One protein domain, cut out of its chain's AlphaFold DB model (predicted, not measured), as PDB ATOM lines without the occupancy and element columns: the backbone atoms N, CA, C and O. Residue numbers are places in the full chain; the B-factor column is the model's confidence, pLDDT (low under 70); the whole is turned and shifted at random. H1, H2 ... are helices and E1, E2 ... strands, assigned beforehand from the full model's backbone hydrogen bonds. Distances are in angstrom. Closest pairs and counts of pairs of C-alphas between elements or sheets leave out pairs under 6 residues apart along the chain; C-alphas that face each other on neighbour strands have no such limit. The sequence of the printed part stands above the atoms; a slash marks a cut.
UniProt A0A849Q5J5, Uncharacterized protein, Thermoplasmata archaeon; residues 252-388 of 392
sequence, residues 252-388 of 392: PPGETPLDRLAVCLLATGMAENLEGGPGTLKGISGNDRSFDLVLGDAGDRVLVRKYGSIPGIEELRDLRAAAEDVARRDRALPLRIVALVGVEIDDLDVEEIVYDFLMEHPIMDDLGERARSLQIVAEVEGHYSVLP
ATOM      1  N   PRO A 252      26.879  25.993  -8.031       80.81
ATOM      2  CA  PRO A 252      27.734  25.573  -9.137       80.81
ATOM      3  C   PRO A 252      27.441  24.117  -9.543       80.81
ATOM      4  O   PRO A 252      26.868  23.358  -8.765       80.81
ATOM      5  N   PRO A 253      27.850  23.676 -10.745       81.88
ATOM      6  CA  PRO A 253      27.680  22.284 -11.153       81.88
ATOM      7  C   PRO A 253      28.540  21.336 -10.298       81.88
ATOM      8  O   PRO A 253      29.705  21.621 -10.026       81.88
ATOM      9  N   GLY A 254      27.983  20.183  -9.920       84.75
ATOM     10  CA  GLY A 254      28.684  19.126  -9.182       84.75
ATOM     11  C   GLY A 254      27.757  17.961  -8.839       84.75
ATOM     12  O   GLY A 254      26.540  18.145  -8.751       84.75
ATOM     13  N   GLU A 255      28.325  16.763  -8.677       86.25
ATOM     14  CA  GLU A 255      27.559  15.522  -8.475       86.25
ATOM     15  C   GLU A 255      26.875  15.494  -7.106       86.25
ATOM     16  O   GLU A 255      25.690  15.164  -7.008       86.25
ATOM     17  N   THR A 256      27.583  15.905  -6.053       89.25
ATOM     18  CA  THR A 256      27.040  15.976  -4.695       89.25
ATOM     19  C   THR A 256      27.008  17.414  -4.156       89.25
ATOM     20  O   THR A 256      27.800  18.249  -4.592       89.25
ATOM     21  N   PRO A 257      26.141  17.723  -3.165       86.88
ATOM     22  CA  PRO A 257      26.142  19.028  -2.493       86.88
ATOM     23  C   PRO A 257      27.507  19.415  -1.904       86.88
ATOM     24  O   PRO A 257      27.862  20.589  -1.876       86.88
ATOM     25  N   LEU A 258      28.291  18.426  -1.450       89.88
ATOM     26  CA  LEU A 258      29.641  18.651  -0.927       89.88
ATOM     27  C   LEU A 258      30.597  19.090  -2.035       89.88
ATOM     28  O   LEU A 258      31.342  20.043  -1.831       89.88
ATOM     29  N   ASP A 259      30.538  18.455  -3.210       87.62
ATOM     30  CA  ASP A 259      31.375  18.832  -4.356       87.62
ATOM     31  C   ASP A 259      31.046  20.249  -4.825       87.62
ATOM     32  O   ASP A 259      31.940  21.054  -5.078       87.62
ATOM     33  N   ARG A 260      29.750  20.579  -4.890       86.75
ATOM     34  CA  ARG A 260      29.282  21.915  -5.273       86.75
ATOM     35  C   ARG A 260      29.742  22.977  -4.275       86.75
ATOM     36  O   ARG A 260      30.276  24.012  -4.684       86.75
ATOM     37  N   LEU A 261      29.630  22.697  -2.975       84.50
ATOM     38  CA  LEU A 261      30.115  23.599  -1.931       84.50
ATOM     39  C   LEU A 261      31.641  23.756  -2.000       84.50
ATOM     40  O   LEU A 261      32.138  24.877  -1.918       84.50
ATOM     41  N   ALA A 262      32.385  22.665  -2.198       84.69
ATOM     42  CA  ALA A 262      33.840  22.695  -2.325       84.69
ATOM     43  C   ALA A 262      34.289  23.551  -3.518       84.69
ATOM     44  O   ALA A 262      35.157  24.408  -3.367       84.69
ATOM     45  N   VAL A 263      33.655  23.389  -4.687       82.31
ATOM     46  CA  VAL A 263      33.909  24.223  -5.876       82.31
ATOM     47  C   VAL A 263      33.663  25.700  -5.568       82.31
ATOM     48  O   VAL A 263      34.466  26.552  -5.951       82.31
ATOM     49  N   CYS A 264      32.585  26.003  -4.843       76.94
ATOM     50  CA  CYS A 264      32.260  27.362  -4.418       76.94
ATOM     51  C   CYS A 264      33.349  27.951  -3.499       76.94
ATOM     52  O   CYS A 264      33.849  29.044  -3.764       76.94
ATOM     53  N   LEU A 265      33.769  27.203  -2.470       76.31
ATOM     54  CA  LEU A 265      34.783  27.610  -1.485       76.31
ATOM     55  C   LEU A 265      36.200  27.737  -2.070       76.31
ATOM     56  O   LEU A 265      36.993  28.563  -1.626       76.31
ATOM     57  N   LEU A 266      36.541  26.933  -3.075       75.31
ATOM     58  CA  LEU A 266      37.835  27.024  -3.755       75.31
ATOM     59  C   LEU A 266      37.879  28.223  -4.705       75.31
ATOM     60  O   LEU A 266      38.866  28.954  -4.759       75.31
ATOM     61  N   ALA A 267      36.787  28.476  -5.427       70.25
ATOM     62  CA  ALA A 267      36.703  29.592  -6.361       70.25
ATOM     63  C   ALA A 267      36.665  30.971  -5.665       70.25
ATOM     64  O   ALA A 267      36.889  31.995  -6.317       70.25
ATOM     65  N   THR A 268      36.424  31.016  -4.350       63.97
ATOM     66  CA  THR A 268      36.544  32.228  -3.523       63.97
ATOM     67  C   THR A 268      37.963  32.465  -3.001       63.97
ATOM     68  O   THR A 268      38.215  33.532  -2.442       63.97
ATOM     69  N   GLY A 269      38.890  31.518  -3.197       63.25
ATOM     70  CA  GLY A 269      40.254  31.588  -2.668       63.25
ATOM     71  C   GLY A 269      40.341  31.379  -1.154       63.25
ATOM     72  O   GLY A 269      41.345  31.750  -0.559       63.25
ATOM     73  N   MET A 270      39.299  30.821  -0.525       59.78
ATOM     74  CA  MET A 270      39.264  30.575   0.927       59.78
ATOM     75  C   MET A 270      40.045  29.340   1.364       59.78
ATOM     76  O   MET A 270      40.369  29.203   2.536       59.78
ATOM     77  N   ALA A 271      40.340  28.441   0.432       60.81
ATOM     78  CA  ALA A 271      41.226  27.315   0.657       60.81
ATOM     79  C   ALA A 271      42.197  27.244  -0.522       60.81
ATOM     80  O   ALA A 271      41.777  27.088  -1.668       60.81
ATOM     81  N   GLU A 272      43.496  27.382  -0.252       59.62
ATOM     82  CA  GLU A 272      44.530  27.305  -1.294       59.62
ATOM     83  C   GLU A 272      44.768  25.859  -1.771       59.62
ATOM     84  O   GLU A 272      45.284  25.647  -2.867       59.62
ATOM     85  N   ASN A 273      44.330  24.862  -0.992       58.75
ATOM     86  CA  ASN A 273      44.565  23.444  -1.262       58.75
ATOM     87  C   ASN A 273      43.278  22.688  -1.633       58.75
ATOM     88  O   ASN A 273      42.329  22.595  -0.855       58.75
ATOM     89  N   LEU A 274      43.304  22.096  -2.832       53.06
ATOM     90  CA  LEU A 274      42.272  21.235  -3.432       53.06
ATOM     91  C   LEU A 274      42.200  19.825  -2.823       53.06
ATOM     92  O   LEU A 274      41.268  19.088  -3.131       53.06
ATOM     93  N   GLU A 275      43.148  19.431  -1.969       59.41
ATOM     94  CA  GLU A 275      43.165  18.109  -1.316       59.41
ATOM     95  C   GLU A 275      42.178  18.010  -0.138       59.41
ATOM     96  O   GLU A 275      42.401  17.274   0.822       59.41
ATOM     97  N   GLY A 276      41.079  18.766  -0.187       62.62
ATOM     98  CA  GLY A 276      40.020  18.639   0.799       62.62
ATOM     99  C   GLY A 276      39.134  17.443   0.505       62.62
ATOM    100  O   GLY A 276      38.666  17.250  -0.615       62.62
ATOM    101  N   GLY A 277      38.886  16.643   1.531       78.00
ATOM    102  CA  GLY A 277      38.027  15.471   1.461       78.00
ATOM    103  C   GLY A 277      37.425  15.152   2.824       78.00
ATOM    104  O   GLY A 277      37.661  15.891   3.789       78.00
ATOM    105  N   PRO A 278      36.646  14.065   2.929       83.75
ATOM    106  CA  PRO A 278      36.182  13.577   4.216       83.75
ATOM    107  C   PRO A 278      37.388  13.305   5.113       83.75
ATOM    108  O   PRO A 278      38.346  12.636   4.721       83.75
ATOM    109  N   GLY A 279      37.346  13.865   6.317       88.38
ATOM    110  CA  GLY A 279      38.498  13.938   7.198       88.38
ATOM    111  C   GLY A 279      38.118  13.615   8.630       88.38
ATOM    112  O   GLY A 279      37.152  14.148   9.176       88.38
ATOM    113  N   THR A 280      38.921  12.762   9.257       92.12
ATOM    114  CA  THR A 280      38.860  12.533  10.699       92.12
ATOM    115  C   THR A 280      39.999  13.298  11.353       92.12
ATOM    116  O   THR A 280      41.170  12.985  11.148       92.12
ATOM    117  N   LEU A 281      39.650  14.313  12.136       93.38
ATOM    118  CA  LEU A 281      40.591  15.150  12.867       93.38
ATOM    119  C   LEU A 281      40.572  14.749  14.332       93.38
ATOM    120  O   LEU A 281      39.515  14.565  14.928       93.38
ATOM    121  N   LYS A 282      41.739  14.622  14.944       94.88
ATOM    122  CA  LYS A 282      41.813  14.258  16.355       94.88
ATOM    123  C   LYS A 282      41.656  15.522  17.202       94.88
ATOM    124  O   LYS A 282      42.304  16.515  16.908       94.88
ATOM    125  N   GLY A 283      40.822  15.495  18.238       94.81
ATOM    126  CA  GLY A 283      40.603  16.617  19.159       94.81
ATOM    127  C   GLY A 283      41.618  16.682  20.306       94.81
ATOM    128  O   GLY A 283      42.491  15.809  20.432       94.81
ATOM    129  N   ILE A 284      41.507  17.707  21.158       95.06
ATOM    130  CA  ILE A 284      42.293  17.848  22.398       95.06
ATOM    131  C   ILE A 284      41.838  16.841  23.457       95.06
ATOM    132  O   ILE A 284      42.654  16.343  24.228       95.06
ATOM    133  N   SER A 285      40.558  16.460  23.427       92.69
ATOM    134  CA  SER A 285      39.984  15.379  24.232       92.69
ATOM    135  C   SER A 285      40.616  14.009  23.953       92.69
ATOM    136  O   SER A 285      40.410  13.063  24.708       92.69
ATOM    137  N   GLY A 286      41.377  13.887  22.859       92.81
ATOM    138  CA  GLY A 286      41.946  12.634  22.378       92.81
ATOM    139  C   GLY A 286      40.996  11.828  21.491       92.81
ATOM    140  O   GLY A 286      41.464  10.877  20.865       92.81
ATOM    141  N   ASN A 287      39.723  12.227  21.396       94.62
ATOM    142  CA  ASN A 287      38.733  11.605  20.523       94.62
ATOM    143  C   ASN A 287      38.909  12.047  19.071       94.62
ATOM    144  O   ASN A 287      39.282  13.187  18.783       94.62
ATOM    145  N   ASP A 288      38.577  11.145  18.161       94.94
ATOM    146  CA  ASP A 288      38.519  11.419  16.735       94.94
ATOM    147  C   ASP A 288      37.183  12.098  16.380       94.94
ATOM    148  O   ASP A 288      36.112  11.680  16.826       94.94
ATOM    149  N   ARG A 289      37.244  13.178  15.598       95.75
ATOM    150  CA  ARG A 289      36.109  13.992  15.146       95.75
ATOM    151  C   ARG A 289      35.998  13.897  13.630       95.75
ATOM    152  O   ARG A 289      36.916  14.292  12.917       95.75
ATOM    153  N   SER A 290      34.882  13.368  13.144       94.50
ATOM    154  CA  SER A 290      34.624  13.221  11.713       94.50
ATOM    155  C   SER A 290      33.945  14.456  11.121       94.50
ATOM    156  O   SER A 290      33.008  15.019  11.703       94.50
ATOM    157  N   PHE A 291      34.408  14.836   9.936       95.81
ATOM    158  CA  PHE A 291      33.824  15.853   9.071       95.81
ATOM    159  C   PHE A 291      33.716  15.282   7.657       95.81
ATOM    160  O   PHE A 291      34.595  14.542   7.210       95.81
ATOM    161  N   ASP A 292      32.640  15.619   6.954       95.00
ATOM    162  CA  ASP A 292      32.393  15.132   5.592       95.00
ATOM    163  C   ASP A 292      33.258  15.855   4.559       95.00
ATOM    164  O   ASP A 292      33.509  15.326   3.477       95.00
ATOM    165  N   LEU A 293      33.748  17.045   4.909       92.00
ATOM    166  CA  LEU A 293      34.735  17.777   4.134       92.00
ATOM    167  C   LEU A 293      35.588  18.651   5.062       92.00
ATOM    168  O   LEU A 293      35.068  19.413   5.878       92.00
ATOM    169  N   VAL A 294      36.907  18.532   4.924       92.31
ATOM    170  CA  VAL A 294      37.905  19.403   5.553       92.31
ATOM    171  C   VAL A 294      38.719  20.046   4.440       92.31
ATOM    172  O   VAL A 294      39.350  19.333   3.667       92.31
ATOM    173  N   LEU A 295      38.704  21.373   4.347       88.25
ATOM    174  CA  LEU A 295      39.466  22.140   3.355       88.25
ATOM    175  C   LEU A 295      40.457  23.057   4.064       88.25
ATOM    176  O   LEU A 295      40.055  23.722   5.009       88.25
ATOM    177  N   GLY A 296      41.701  23.147   3.588       85.31
ATOM    178  CA  GLY A 296      42.721  24.059   4.128       85.31
ATOM    179  C   GLY A 296      43.467  23.554   5.374       85.31
ATOM    180  O   GLY A 296      43.196  22.474   5.902       85.31
ATOM    181  N   ASP A 297      44.427  24.357   5.836       85.06
ATOM    182  CA  ASP A 297      45.323  24.040   6.955       85.06
ATOM    183  C   ASP A 297      44.782  24.528   8.315       85.06
ATOM    184  O   ASP A 297      43.729  25.155   8.416       85.06
ATOM    185  N   ALA A 298      45.468  24.206   9.417       84.06
ATOM    186  CA  ALA A 298      45.101  24.735  10.737       84.06
ATOM    187  C   ALA A 298      45.097  26.280  10.734       84.06
ATOM    188  O   ALA A 298      46.081  26.888  10.329       84.06
ATOM    189  N   GLY A 299      44.008  26.902  11.200       75.81
ATOM    190  CA  GLY A 299      43.816  28.363  11.182       75.81
ATOM    191  C   GLY A 299      42.982  28.872  10.007       75.81
ATOM    192  O   GLY A 299      42.142  29.743  10.200       75.81
ATOM    193  N   ASP A 300      43.131  28.248   8.837       78.56
ATOM    194  CA  ASP A 300      42.421  28.637   7.610       78.56
ATOM    195  C   ASP A 300      41.421  27.566   7.145       78.56
ATOM    196  O   ASP A 300      40.853  27.637   6.057       78.56
ATOM    197  N   ARG A 301      41.182  26.541   7.974       87.38
ATOM    198  CA  ARG A 301      40.358  25.407   7.558       87.38
ATOM    199  C   ARG A 301      38.864  25.678   7.565       87.38
ATOM    200  O   ARG A 301      38.321  26.239   8.513       87.38
ATOM    201  N   VAL A 302      38.176  25.124   6.579       88.12
ATOM    202  CA  VAL A 302      36.719  25.003   6.564       88.12
ATOM    203  C   VAL A 302      36.339  23.577   6.950       88.12
ATOM    204  O   VAL A 302      36.749  22.615   6.300       88.12
ATOM    205  N   LEU A 303      35.571  23.447   8.029       92.25
ATOM    206  CA  LEU A 303      35.054  22.186   8.549       92.25
ATOM    207  C   LEU A 303      33.590  22.041   8.150       92.25
ATOM    208  O   LEU A 303      32.765  22.852   8.559       92.25
ATOM    209  N   VAL A 304      33.245  21.010   7.387       93.62
ATOM    210  CA  VAL A 304      31.870  20.794   6.925       93.62
ATOM    211  C   VAL A 304      31.348  19.454   7.418       93.62
ATOM    212  O   VAL A 304      32.014  18.424   7.286       93.62
ATOM    213  N   ARG A 305      30.125  19.455   7.948       95.88
ATOM    214  CA  ARG A 305      29.340  18.246   8.200       95.88
ATOM    215  C   ARG A 305      28.037  18.317   7.418       95.88
ATOM    216  O   ARG A 305      27.357  19.340   7.434       95.88
ATOM    217  N   LYS A 306      27.712  17.243   6.712       94.94
ATOM    218  CA  LYS A 306      26.522  17.106   5.884       94.94
ATOM    219  C   LYS A 306      25.387  16.498   6.705       94.94
ATOM    220  O   LYS A 306      25.564  15.483   7.371       94.94
ATOM    221  N   TYR A 307      24.205  17.082   6.579       93.81
ATOM    222  CA  TYR A 307      22.966  16.634   7.203       93.81
ATOM    223  C   TYR A 307      21.930  16.282   6.135       93.81
ATOM    224  O   TYR A 307      21.942  16.829   5.033       93.81
ATOM    225  N   GLY A 308      21.047  15.328   6.437       90.62
ATOM    226  CA  GLY A 308      19.952  14.936   5.538       90.62
ATOM    227  C   GLY A 308      18.742  15.877   5.587       90.62
ATOM    228  O   GLY A 308      17.888  15.817   4.712       90.62
ATOM    229  N   SER A 309      18.677  16.732   6.601       89.44
ATOM    230  CA  SER A 309      17.635  17.728   6.844       89.44
ATOM    231  C   SER A 309      18.255  18.942   7.538       89.44
ATOM    232  O   SER A 309      19.455  18.944   7.827       89.44
ATOM    233  N   ILE A 310      17.448  19.967   7.816       87.00
ATOM    234  CA  ILE A 310      17.857  21.081   8.676       87.00
ATOM    235  C   ILE A 310      18.267  20.505  10.044       87.00
ATOM    236  O   ILE A 310      17.483  19.747  10.623       87.00
ATOM    237  N   PRO A 311      19.490  20.791  10.531       90.19
ATOM    238  CA  PRO A 311      19.985  20.202  11.763       90.19
ATOM    239  C   PRO A 311      19.305  20.805  12.993       90.19
ATOM    240  O   PRO A 311      19.117  22.019  13.086       90.19
ATOM    241  N   GLY A 312      18.984  19.955  13.963       91.06
ATOM    242  CA  GLY A 312      18.463  20.385  15.259       91.06
ATOM    243  C   GLY A 312      19.545  20.996  16.158       91.06
ATOM    244  O   GLY A 312      20.747  20.908  15.891       91.06
ATOM    245  N   ILE A 313      19.132  21.572  17.291       90.19
ATOM    246  CA  ILE A 313      20.064  22.222  18.228       90.19
ATOM    247  C   ILE A 313      21.149  21.272  18.756       90.19
ATOM    248  O   ILE A 313      22.304  21.672  18.876       90.19
ATOM    249  N   GLU A 314      20.810  20.015  19.046       93.75
ATOM    250  CA  GLU A 314      21.778  19.036  19.555       93.75
ATOM    251  C   GLU A 314      22.828  18.673  18.496       93.75
ATOM    252  O   GLU A 314      24.017  18.597  18.794       93.75
ATOM    253  N   GLU A 315      22.428  18.568  17.229       94.56
ATOM    254  CA  GLU A 315      23.346  18.291  16.123       94.56
ATOM    255  C   GLU A 315      24.329  19.442  15.882       94.56
ATOM    256  O   GLU A 315      25.504  19.211  15.569       94.56
ATOM    257  N   LEU A 316      23.866  20.683  16.054       91.88
ATOM    258  CA  LEU A 316      24.700  21.879  15.963       91.88
ATOM    259  C   LEU A 316      25.610  22.040  17.180       91.88
ATOM    260  O   LEU A 316      26.767  22.431  17.022       91.88
ATOM    261  N   ARG A 317      25.135  21.694  18.383       92.38
ATOM    262  CA  ARG A 317      25.969  21.613  19.593       92.38
ATOM    263  C   ARG A 317      27.088  20.601  19.420       92.38
ATOM    264  O   ARG A 317      28.234  20.916  19.732       92.38
ATOM    265  N   ASP A 318      26.784  19.435  18.864       94.94
ATOM    266  CA  ASP A 318      27.767  18.389  18.600       94.94
ATOM    267  C   ASP A 318      28.784  18.802  17.535       94.94
ATOM    268  O   ASP A 318      29.982  18.535  17.676       94.94
ATOM    269  N   LEU A 319      28.336  19.468  16.468       95.19
ATOM    270  CA  LEU A 319      29.226  20.009  15.441       95.19
ATOM    271  C   LEU A 319      30.142  21.094  16.010       95.19
ATOM    272  O   LEU A 319      31.357  21.038  15.804       95.19
ATOM    273  N   ARG A 320      29.582  22.031  16.781       92.69
ATOM    274  CA  ARG A 320      30.343  23.065  17.483       92.69
ATOM    275  C   ARG A 320      31.373  22.433  18.414       92.69
ATOM    276  O   ARG A 320      32.554  22.728  18.288       92.69
ATOM    277  N   ALA A 321      30.959  21.529  19.299       93.19
ATOM    278  CA  ALA A 321      31.849  20.876  20.254       93.19
ATOM    279  C   ALA A 321      32.968  20.086  19.557       93.19
ATOM    280  O   ALA A 321      34.110  20.101  20.013       93.19
ATOM    281  N   ALA A 322      32.672  19.422  18.436       95.69
ATOM    282  CA  ALA A 322      33.681  18.745  17.628       95.69
ATOM    283  C   ALA A 322      34.701  19.730  17.036       95.69
ATOM    284  O   ALA A 322      35.900  19.456  17.064       95.69
ATOM    285  N   ALA A 323      34.241  20.874  16.529       93.06
ATOM    286  CA  ALA A 323      35.113  21.905  15.986       93.06
ATOM    287  C   ALA A 323      35.945  22.607  17.076       93.06
ATOM    288  O   ALA A 323      37.141  22.793  16.875       93.06
ATOM    289  N   GLU A 324      35.367  22.919  18.244       92.31
ATOM    290  CA  GLU A 324      36.090  23.482  19.398       92.31
ATOM    291  C   GLU A 324      37.200  22.543  19.879       92.31
ATOM    292  O   GLU A 324      38.321  22.968  20.157       92.31
ATOM    293  N   ASP A 325      36.898  21.247  19.957       94.06
ATOM    294  CA  ASP A 325      37.837  20.216  20.399       94.06
ATOM    295  C   ASP A 325      39.049  20.106  19.458       94.06
ATOM    296  O   ASP A 325      40.185  19.948  19.909       94.06
ATOM    297  N   VAL A 326      38.825  20.241  18.148       93.56
ATOM    298  CA  VAL A 326      39.891  20.299  17.137       93.56
ATOM    299  C   VAL A 326      40.651  21.626  17.206       93.56
ATOM    300  O   VAL A 326      41.881  21.623  17.221       93.56
ATOM    301  N   ALA A 327      39.945  22.753  17.304       91.38
ATOM    302  CA  ALA A 327      40.541  24.087  17.338       91.38
ATOM    303  C   ALA A 327      41.509  24.261  18.517       91.38
ATOM    304  O   ALA A 327      42.634  24.731  18.344       91.38
ATOM    305  N   ARG A 328      41.108  23.807  19.713       91.00
ATOM    306  CA  ARG A 328      41.943  23.863  20.926       91.00
ATOM    307  C   ARG A 328      43.200  23.014  20.823       91.00
ATOM    308  O   ARG A 328      44.248  23.388  21.340       91.00
ATOM    309  N   ARG A 329      43.115  21.858  20.163       93.25
ATOM    310  CA  ARG A 329      44.293  21.020  19.924       93.25
ATOM    311  C   ARG A 329      45.282  21.719  19.004       93.25
ATOM    312  O   ARG A 329      46.475  21.737  19.300       93.25
ATOM    313  N   ASP A 330      44.773  22.255  17.905       90.81
ATOM    314  CA  ASP A 330      45.595  22.858  16.862       90.81
ATOM    315  C   ASP A 330      46.034  24.285  17.228       90.81
ATOM    316  O   ASP A 330      46.885  24.857  16.553       90.81
ATOM    317  N   ARG A 331      45.498  24.834  18.332       89.88
ATOM    318  CA  ARG A 331      45.698  26.217  18.802       89.88
ATOM    319  C   ARG A 331      45.371  27.250  17.726       89.88
ATOM    320  O   ARG A 331      46.013  28.294  17.632       89.88
ATOM    321  N   ALA A 332      44.387  26.929  16.899       87.06
ATOM    322  CA  ALA A 332      43.973  27.746  15.778       87.06
ATOM    323  C   ALA A 332      42.481  27.523  15.530       87.06
ATOM    324  O   ALA A 332      42.023  26.381  15.438       87.06
ATOM    325  N   LEU A 333      41.721  28.613  15.428       82.50
ATOM    326  CA  LEU A 333      40.309  28.532  15.073       82.50
ATOM    327  C   LEU A 333      40.166  28.098  13.609       82.50
ATOM    328  O   LEU A 333      40.956  28.543  12.779       82.50
ATOM    329  N   PRO A 334      39.193  27.239  13.267       84.25
ATOM    330  CA  PRO A 334      38.857  27.007  11.871       84.25
ATOM    331  C   PRO A 334      38.364  28.315  11.250       84.25
ATOM    332  O   PRO A 334      37.671  29.086  11.911       84.25
ATOM    333  N   LEU A 335      38.665  28.535   9.974       80.06
ATOM    334  CA  LEU A 335      38.105  29.649   9.218       80.06
ATOM    335  C   LEU A 335      36.577  29.597   9.245       80.06
ATOM    336  O   LEU A 335      35.946  30.620   9.470       80.06
ATOM    337  N   ARG A 336      35.980  28.411   9.045       80.69
ATOM    338  CA  ARG A 336      34.519  28.226   9.076       80.69
ATOM    339  C   ARG A 336      34.100  26.854   9.544       80.69
ATOM    340  O   ARG A 336      34.817  25.870   9.358       80.69
ATOM    341  N   ILE A 337      32.879  26.792  10.066       89.19
ATOM    342  CA  ILE A 337      32.210  25.541  10.403       89.19
ATOM    343  C   ILE A 337      30.834  25.554   9.766       89.19
ATOM    344  O   ILE A 337      30.035  26.450  10.025       89.19
ATOM    345  N   VAL A 338      30.572  24.566   8.920       89.94
ATOM    346  CA  VAL A 338      29.397  24.524   8.059       89.94
ATOM    347  C   VAL A 338      28.608  23.246   8.316       89.94
ATOM    348  O   VAL A 338      29.119  22.138   8.160       89.94
ATOM    349  N   ALA A 339      27.341  23.402   8.667       92.56
ATOM    350  CA  ALA A 339      26.319  22.380   8.587       92.56
ATOM    351  C   ALA A 339      25.653  22.464   7.206       92.56
ATOM    352  O   ALA A 339      24.840  23.346   6.943       92.56
ATOM    353  N   LEU A 340      26.032  21.566   6.300       92.06
ATOM    354  CA  LEU A 340      25.498  21.520   4.944       92.06
ATOM    355  C   LEU A 340      24.222  20.672   4.907       92.06
ATOM    356  O   LEU A 340      24.282  19.464   5.134       92.06
ATOM    357  N   VAL A 341      23.086  21.267   4.560       90.69
ATOM    358  CA  VAL A 341      21.839  20.548   4.287       90.69
ATOM    359  C   VAL A 341      21.952  19.924   2.899       90.69
ATOM    360  O   VAL A 341      21.999  20.604   1.879       90.69
ATOM    361  N   GLY A 342      22.078  18.601   2.869       78.12
ATOM    362  CA  GLY A 342      22.397  17.824   1.675       78.12
ATOM    363  C   GLY A 342      21.220  17.531   0.747       78.12
ATOM    364  O   GLY A 342      21.381  16.705  -0.153       78.12
ATOM    365  N   VAL A 343      20.064  18.140   0.994       78.75
ATOM    366  CA  VAL A 343      18.833  17.997   0.216       78.75
ATOM    367  C   VAL A 343      18.422  19.391  -0.241       78.75
ATOM    368  O   VAL A 343      18.538  20.339   0.533       78.75
ATOM    369  N   GLU A 344      17.984  19.508  -1.493       75.81
ATOM    370  CA  GLU A 344      17.380  20.745  -1.988       75.81
ATOM    371  C   GLU A 344      16.039  20.940  -1.278       75.81
ATOM    372  O   GLU A 344      15.205  20.032  -1.265       75.81
ATOM    373  N   ILE A 345      15.874  22.086  -0.625       78.75
ATOM    374  CA  ILE A 345      14.674  22.417   0.148       78.75
ATOM    375  C   ILE A 345      13.969  23.607  -0.493       78.75
ATOM    376  O   ILE A 345      14.617  24.477  -1.068       78.75
ATOM    377  N   ASP A 346      12.643  23.642  -0.382       69.25
ATOM    378  CA  ASP A 346      11.837  24.734  -0.937       69.25
ATOM    379  C   ASP A 346      11.999  26.024  -0.113       69.25
ATOM    380  O   ASP A 346      11.974  27.123  -0.661       69.25
ATOM    381  N   ASP A 347      12.197  25.890   1.202       69.56
ATOM    382  CA  ASP A 347      12.445  27.004   2.115       69.56
ATOM    383  C   ASP A 347      13.347  26.568   3.279       69.56
ATOM    384  O   ASP A 347      13.310  25.417   3.727       69.56
ATOM    385  N   LEU A 348      14.167  27.496   3.772       68.31
ATOM    386  CA  LEU A 348      15.048  27.299   4.917       68.31
ATOM    387  C   LEU A 348      14.326  27.753   6.192       68.31
ATOM    388  O   LEU A 348      14.650  28.790   6.768       68.31
ATOM    389  N   ASP A 349      13.344  26.960   6.623       73.94
ATOM    390  CA  ASP A 349      12.603  27.199   7.865       73.94
ATOM    391  C   ASP A 349      13.346  26.586   9.058       73.94
ATOM    392  O   ASP A 349      13.408  25.367   9.235       73.94
ATOM    393  N   VAL A 350      13.980  27.442   9.854       73.31
ATOM    394  CA  VAL A 350      14.806  27.037  10.991       73.31
ATOM    395  C   VAL A 350      14.112  27.421  12.284       73.31
ATOM    396  O   VAL A 350      13.722  28.572  12.470       73.31
ATOM    397  N   GLU A 351      14.014  26.462  13.208       75.19
ATOM    398  CA  GLU A 351      13.454  26.708  14.536       75.19
ATOM    399  C   GLU A 351      14.160  27.891  15.219       75.19
ATOM    400  O   GLU A 351      15.390  27.994  15.213       75.19
ATOM    401  N   GLU A 352      13.389  28.758  15.877       69.31
ATOM    402  CA  GLU A 352      13.895  29.943  16.588       69.31
ATOM    403  C   GLU A 352      15.052  29.609  17.539       69.31
ATOM    404  O   GLU A 352      16.055  30.315  17.572       69.31
ATOM    405  N   ILE A 353      14.969  28.476  18.238       70.25
ATOM    406  CA  ILE A 353      16.012  28.029  19.167       70.25
ATOM    407  C   ILE A 353      17.336  27.683  18.464       70.25
ATOM    408  O   ILE A 353      18.414  27.881  19.023       70.25
ATOM    409  N   VAL A 354      17.268  27.159  17.238       76.38
ATOM    410  CA  VAL A 354      18.441  26.854  16.415       76.38
ATOM    411  C   VAL A 354      19.057  28.149  15.910       76.38
ATOM    412  O   VAL A 354      20.274  28.321  15.979       76.38
ATOM    413  N   TYR A 355      18.212  29.071  15.456       67.50
ATOM    414  CA  TYR A 355      18.636  30.397  15.042       67.50
ATOM    415  C   TYR A 355      19.371  31.118  16.184       67.50
ATOM    416  O   TYR A 355      20.529  31.496  16.026       67.50
ATOM    417  N   ASP A 356      18.755  31.222  17.362       65.19
ATOM    418  CA  ASP A 356      19.346  31.887  18.529       65.19
ATOM    419  C   ASP A 356      20.656  31.197  18.967       65.19
ATOM    420  O   ASP A 356      21.638  31.856  19.322       65.19
ATOM    421  N   PHE A 357      20.739  29.866  18.852       75.62
ATOM    422  CA  PHE A 357      21.973  29.137  19.130       75.62
ATOM    423  C   PHE A 357      23.125  29.548  18.201       75.62
ATOM    424  O   PHE A 357      24.213  29.843  18.694       75.62
ATOM    425  N   LEU A 358      22.898  29.616  16.883       68.31
ATOM    426  CA  LEU A 358      23.916  30.042  15.907       68.31
ATOM    427  C   LEU A 358      24.442  31.461  16.192       68.31
ATOM    428  O   LEU A 358      25.599  31.766  15.902       68.31
ATOM    429  N   MET A 359      23.596  32.307  16.780       63.72
ATOM    430  CA  MET A 359      23.865  33.711  17.083       63.72
ATOM    431  C   MET A 359      24.652  33.926  18.376       63.72
ATOM    432  O   MET A 359      25.524  34.792  18.440       63.72
ATOM    433  N   GLU A 360      24.310  33.174  19.419       65.19
ATOM    434  CA  GLU A 360      24.800  33.410  20.781       65.19
ATOM    435  C   GLU A 360      26.021  32.561  21.146       65.19
ATOM    436  O   GLU A 360      26.687  32.830  22.145       65.19
ATOM    437  N   HIS A 361      26.330  31.536  20.351       70.94
ATOM    438  CA  HIS A 361      27.298  30.508  20.719       70.94
ATOM    439  C   HIS A 361      28.449  30.378  19.709       70.94
ATOM    440  O   HIS A 361      28.644  29.294  19.144       70.94
ATOM    441  N   PRO A 362      29.244  31.442  19.475       77.44
ATOM    442  CA  PRO A 362      30.414  31.332  18.622       77.44
ATOM    443  C   PRO A 362      31.490  30.467  19.282       77.44
ATOM    444  O   PRO A 362      31.516  30.256  20.498       77.44
ATOM    445  N   ILE A 363      32.425  30.001  18.462       73.31
ATOM    446  CA  ILE A 363      33.645  29.375  18.953       73.31
ATOM    447  C   ILE A 363      34.683  30.458  19.188       73.31
ATOM    448  O   ILE A 363      35.054  31.162  18.252       73.31
ATOM    449  N   MET A 364      35.157  30.546  20.427       73.75
ATOM    450  CA  MET A 364      36.170  31.507  20.852       73.75
ATOM    451  C   MET A 364      37.560  30.864  20.882       73.75
ATOM    452  O   MET A 364      37.683  29.663  21.150       73.75
ATOM    453  N   ASP A 365      38.606  31.653  20.641       71.75
ATOM    454  CA  ASP A 365      39.984  31.237  20.909       71.75
ATOM    455  C   ASP A 365      40.284  31.175  22.422       71.75
ATOM    456  O   ASP A 365      39.468  31.561  23.261       71.75
ATOM    457  N   ASP A 366      41.461  30.657  22.791       72.62
ATOM    458  CA  ASP A 366      41.850  30.467  24.200       72.62
ATOM    459  C   ASP A 366      41.923  31.788  24.994       72.62
ATOM    460  O   ASP A 366      41.849  31.771  26.225       72.62
ATOM    461  N   LEU A 367      42.084  32.923  24.302       63.81
ATOM    462  CA  LEU A 367      42.151  34.263  24.891       63.81
ATOM    463  C   LEU A 367      40.789  34.975  24.912       63.81
ATOM    464  O   LEU A 367      40.654  35.993  25.587       63.81
ATOM    465  N   GLY A 368      39.780  34.441  24.218       60.31
ATOM    466  CA  GLY A 368      38.484  35.087  24.031       60.31
ATOM    467  C   GLY A 368      38.536  36.320  23.125       60.31
ATOM    468  O   GLY A 368      37.588  37.095  23.124       60.31
ATOM    469  N   GLU A 369      39.624  36.512  22.379       50.47
ATOM    470  CA  GLU A 369      39.847  37.679  21.521       50.47
ATOM    471  C   GLU A 369      39.317  37.462  20.107       50.47
ATOM    472  O   GLU A 369      39.020  38.433  19.413       50.47
ATOM    473  N   ARG A 370      39.217  36.198  19.670       57.22
ATOM    474  CA  ARG A 370      38.722  35.845  18.336       57.22
ATOM    475  C   ARG A 370      37.541  34.894  18.393       57.22
ATOM    476  O   ARG A 370      37.549  33.966  19.197       57.22
ATOM    477  N   ALA A 371      36.570  35.084  17.506       64.75
ATOM    478  CA  ALA A 371      35.353  34.296  17.400       64.75
ATOM    479  C   ALA A 371      35.104  33.827  15.960       64.75
ATOM    480  O   ALA A 371      35.365  34.541  14.988       64.75
ATOM    481  N   ARG A 372      34.566  32.616  15.816       72.25
ATOM    482  CA  ARG A 372      34.112  32.058  14.534       72.25
ATOM    483  C   ARG A 372      32.702  31.511  14.674       72.25
ATOM    484  O   ARG A 372      32.391  30.832  15.657       72.25
ATOM    485  N   SER A 373      31.839  31.846  13.716       67.94
ATOM    486  CA  SER A 373      30.428  31.462  13.745       67.94
ATOM    487  C   SER A 373      30.203  30.102  13.084       67.94
ATOM    488  O   SER A 373      30.861  29.721  12.113       67.94
ATOM    489  N   LEU A 374      29.248  29.360  13.642       82.12
ATOM    490  CA  LEU A 374      28.695  28.163  13.027       82.12
ATOM    491  C   LEU A 374      27.681  28.581  11.956       82.12
ATOM    492  O   LEU A 374      26.906  29.509  12.172       82.12
ATOM    493  N   GLN A 375      27.693  27.903  10.810       82.94
ATOM    494  CA  GLN A 375      26.892  28.270   9.644       82.94
ATOM    495  C   GLN A 375      26.047  27.082   9.188       82.94
ATOM    496  O   GLN A 375      26.571  25.980   9.082       82.94
ATOM    497  N   ILE A 376      24.771  27.281   8.868       80.38
ATOM    498  CA  ILE A 376      23.966  26.336   8.088       80.38
ATOM    499  C   ILE A 376      24.019  26.778   6.626       80.38
ATOM    500  O   ILE A 376      23.826  27.947   6.320       80.38
ATOM    501  N   VAL A 377      24.287  25.861   5.705       84.06
ATOM    502  CA  VAL A 377      24.235  26.123   4.262       84.06
ATOM    503  C   VAL A 377      23.265  25.132   3.649       84.06
ATOM    504  O   VAL A 377      23.414  23.933   3.854       84.06
ATOM    505  N   ALA A 378      22.290  25.618   2.895       83.38
ATOM    506  CA  ALA A 378      21.311  24.812   2.185       83.38
ATOM    507  C   ALA A 378      21.240  25.228   0.716       83.38
ATOM    508  O   ALA A 378      21.546  26.365   0.356       83.38
ATOM    509  N   GLU A 379      20.833  24.299  -0.137       80.31
ATOM    510  CA  GLU A 379      20.498  24.587  -1.528       80.31
ATOM    511  C   GLU A 379      18.978  24.783  -1.617       80.31
ATOM    512  O   GLU A 379      18.221  23.902  -1.214       80.31
ATOM    513  N   VAL A 380      18.548  25.954  -2.089       76.62
ATOM    514  CA  VAL A 380      17.147  26.377  -2.218       76.62
ATOM    515  C   VAL A 380      16.931  26.882  -3.635       76.62
ATOM    516  O   VAL A 380      17.552  27.867  -4.043       76.62
ATOM    517  N   GLU A 381      16.093  26.187  -4.401       79.19
ATOM    518  CA  GLU A 381      15.751  26.532  -5.789       79.19
ATOM    519  C   GLU A 381      16.988  26.840  -6.667       79.19
ATOM    520  O   GLU A 381      17.069  27.870  -7.345       79.19
ATOM    521  N   GLY A 382      18.011  25.979  -6.620       72.44
ATOM    522  CA  GLY A 382      19.265  26.171  -7.367       72.44
ATOM    523  C   GLY A 382      20.184  27.304  -6.875       72.44
ATOM    524  O   GLY A 382      21.156  27.645  -7.559       72.44
ATOM    525  N   HIS A 383      19.923  27.876  -5.699       76.25
ATOM    526  CA  HIS A 383      20.758  28.894  -5.058       76.25
ATOM    527  C   HIS A 383      21.212  28.438  -3.671       76.25
ATOM    528  O   HIS A 383      20.524  27.688  -2.988       76.25
ATOM    529  N   TYR A 384      22.383  28.885  -3.228       71.31
ATOM    530  CA  TYR A 384      22.778  28.692  -1.842       71.31
ATOM    531  C   TYR A 384      22.013  29.666  -0.952       71.31
ATOM    532  O   TYR A 384      22.192  30.883  -1.051       71.31
ATOM    533  N   SER A 385      21.213  29.112  -0.048       68.12
ATOM    534  CA  SER A 385      20.716  29.805   1.130       68.12
ATOM    535  C   SER A 385      21.675  29.527   2.281       68.12
ATOM    536  O   SER A 385      21.929  28.383   2.652       68.12
ATOM    537  N   VAL A 386      22.298  30.578   2.802       63.59
ATOM    538  CA  VAL A 386      23.385  30.470   3.776       63.59
ATOM    539  C   VAL A 386      22.909  31.159   5.049       63.59
ATOM    540  O   VAL A 386      22.748  32.375   5.086       63.59
ATOM    541  N   LEU A 387      22.678  30.367   6.089       54.88
ATOM    542  CA  LEU A 387      22.428  30.790   7.462       54.88
ATOM    543  C   LEU A 387      23.740  30.830   8.258       54.88
ATOM    544  O   LEU A 387      24.069  29.934   9.028       54.88
ATOM    545  N   PRO A 388      24.523  31.886   8.051       51.31
ATOM    546  CA  PRO A 388      25.220  32.540   9.134       51.31
ATOM    547  C   PRO A 388      25.034  34.034   8.942       51.31
ATOM    548  O   PRO A 388      25.954  34.761   8.572       51.31
TER     549      PRO A 388
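AT A GLANCE: This is residues 252 to 388 of the 392 residues of an uncharacterized protein of Thermoplasmata archaeon (UniProt A0A849Q5J5). A strongly twisted sheet of six strands is the core, with the long helix H2 over one face and H1 on the other, where the sheet curls round it: three layers. The short H3 only grazes the sheet. The 137 printed residues include three named helices and six named strands, in the order H1 E1 E2 E3 H2 E4 H3 E5 E6; the sheet, E1 E2 E3 E4 E5 E6, is mixed, as is the class. The whole is compact, radius of gyration of the C-alphas 14.3 A, spanning 40 by 35 by 25 A.

HOW THE PARTS SIT: E1, residues 277 to 282, E2, 288 to 295, and E3, 302 to 307, form a meander of two hairpins, each strand the antiparallel neighbour of the one before; N 281 and O 289, and N 302 and O 295, are each 2.8 A apart. E4, residues 336 to 345, is parallel to E3 (N 305 to O 338, 2.9 A) and to E5, residues 374 to 380 (N 341 to O 377, 2.8 A). E5 and E6, residues 383 to 387, are an antiparallel hairpin (N 378 to O 385, 2.8 A). H2, residues 313 to 330, runs along the strands at a height over the sheet of 6.7 A; Ala 322 and Arg 289 of E2 have their closest C-alphas, 5.9 A. H1, residues 257 to 267, is on the opposite face; its closest C-alphas to E4 are Pro 257 and Gly 342, 5.7 A. H3, residues 352 to 360, only just touches H2, with 3 pairs of C-alphas within 8 A, through Ile 313 alone of H2 (to Val 354, 5.2 A). E3, H2, E4 and E4, H3, E5 are strand-helix-strand units, parallel neighbours joined through a helix, with right-handed crossovers. Every O i to N i+4 pair is within hydrogen-bond range in H1 and H3, and 13 of 14 in H2.

IN THESE COORDINATES: H1 begins at C-alpha 257 (26.142, 19.028, -2.493). H2 is 25.6 A long and E4 22.5 A. E6 ends at C-alpha 387 (22.428, 30.790, 7.462).

THE WHOLE: The printed part has no cut; H3 to E5 is a long link of 13 residues. Low confidence includes residues 268 to 276 and 385 to 388.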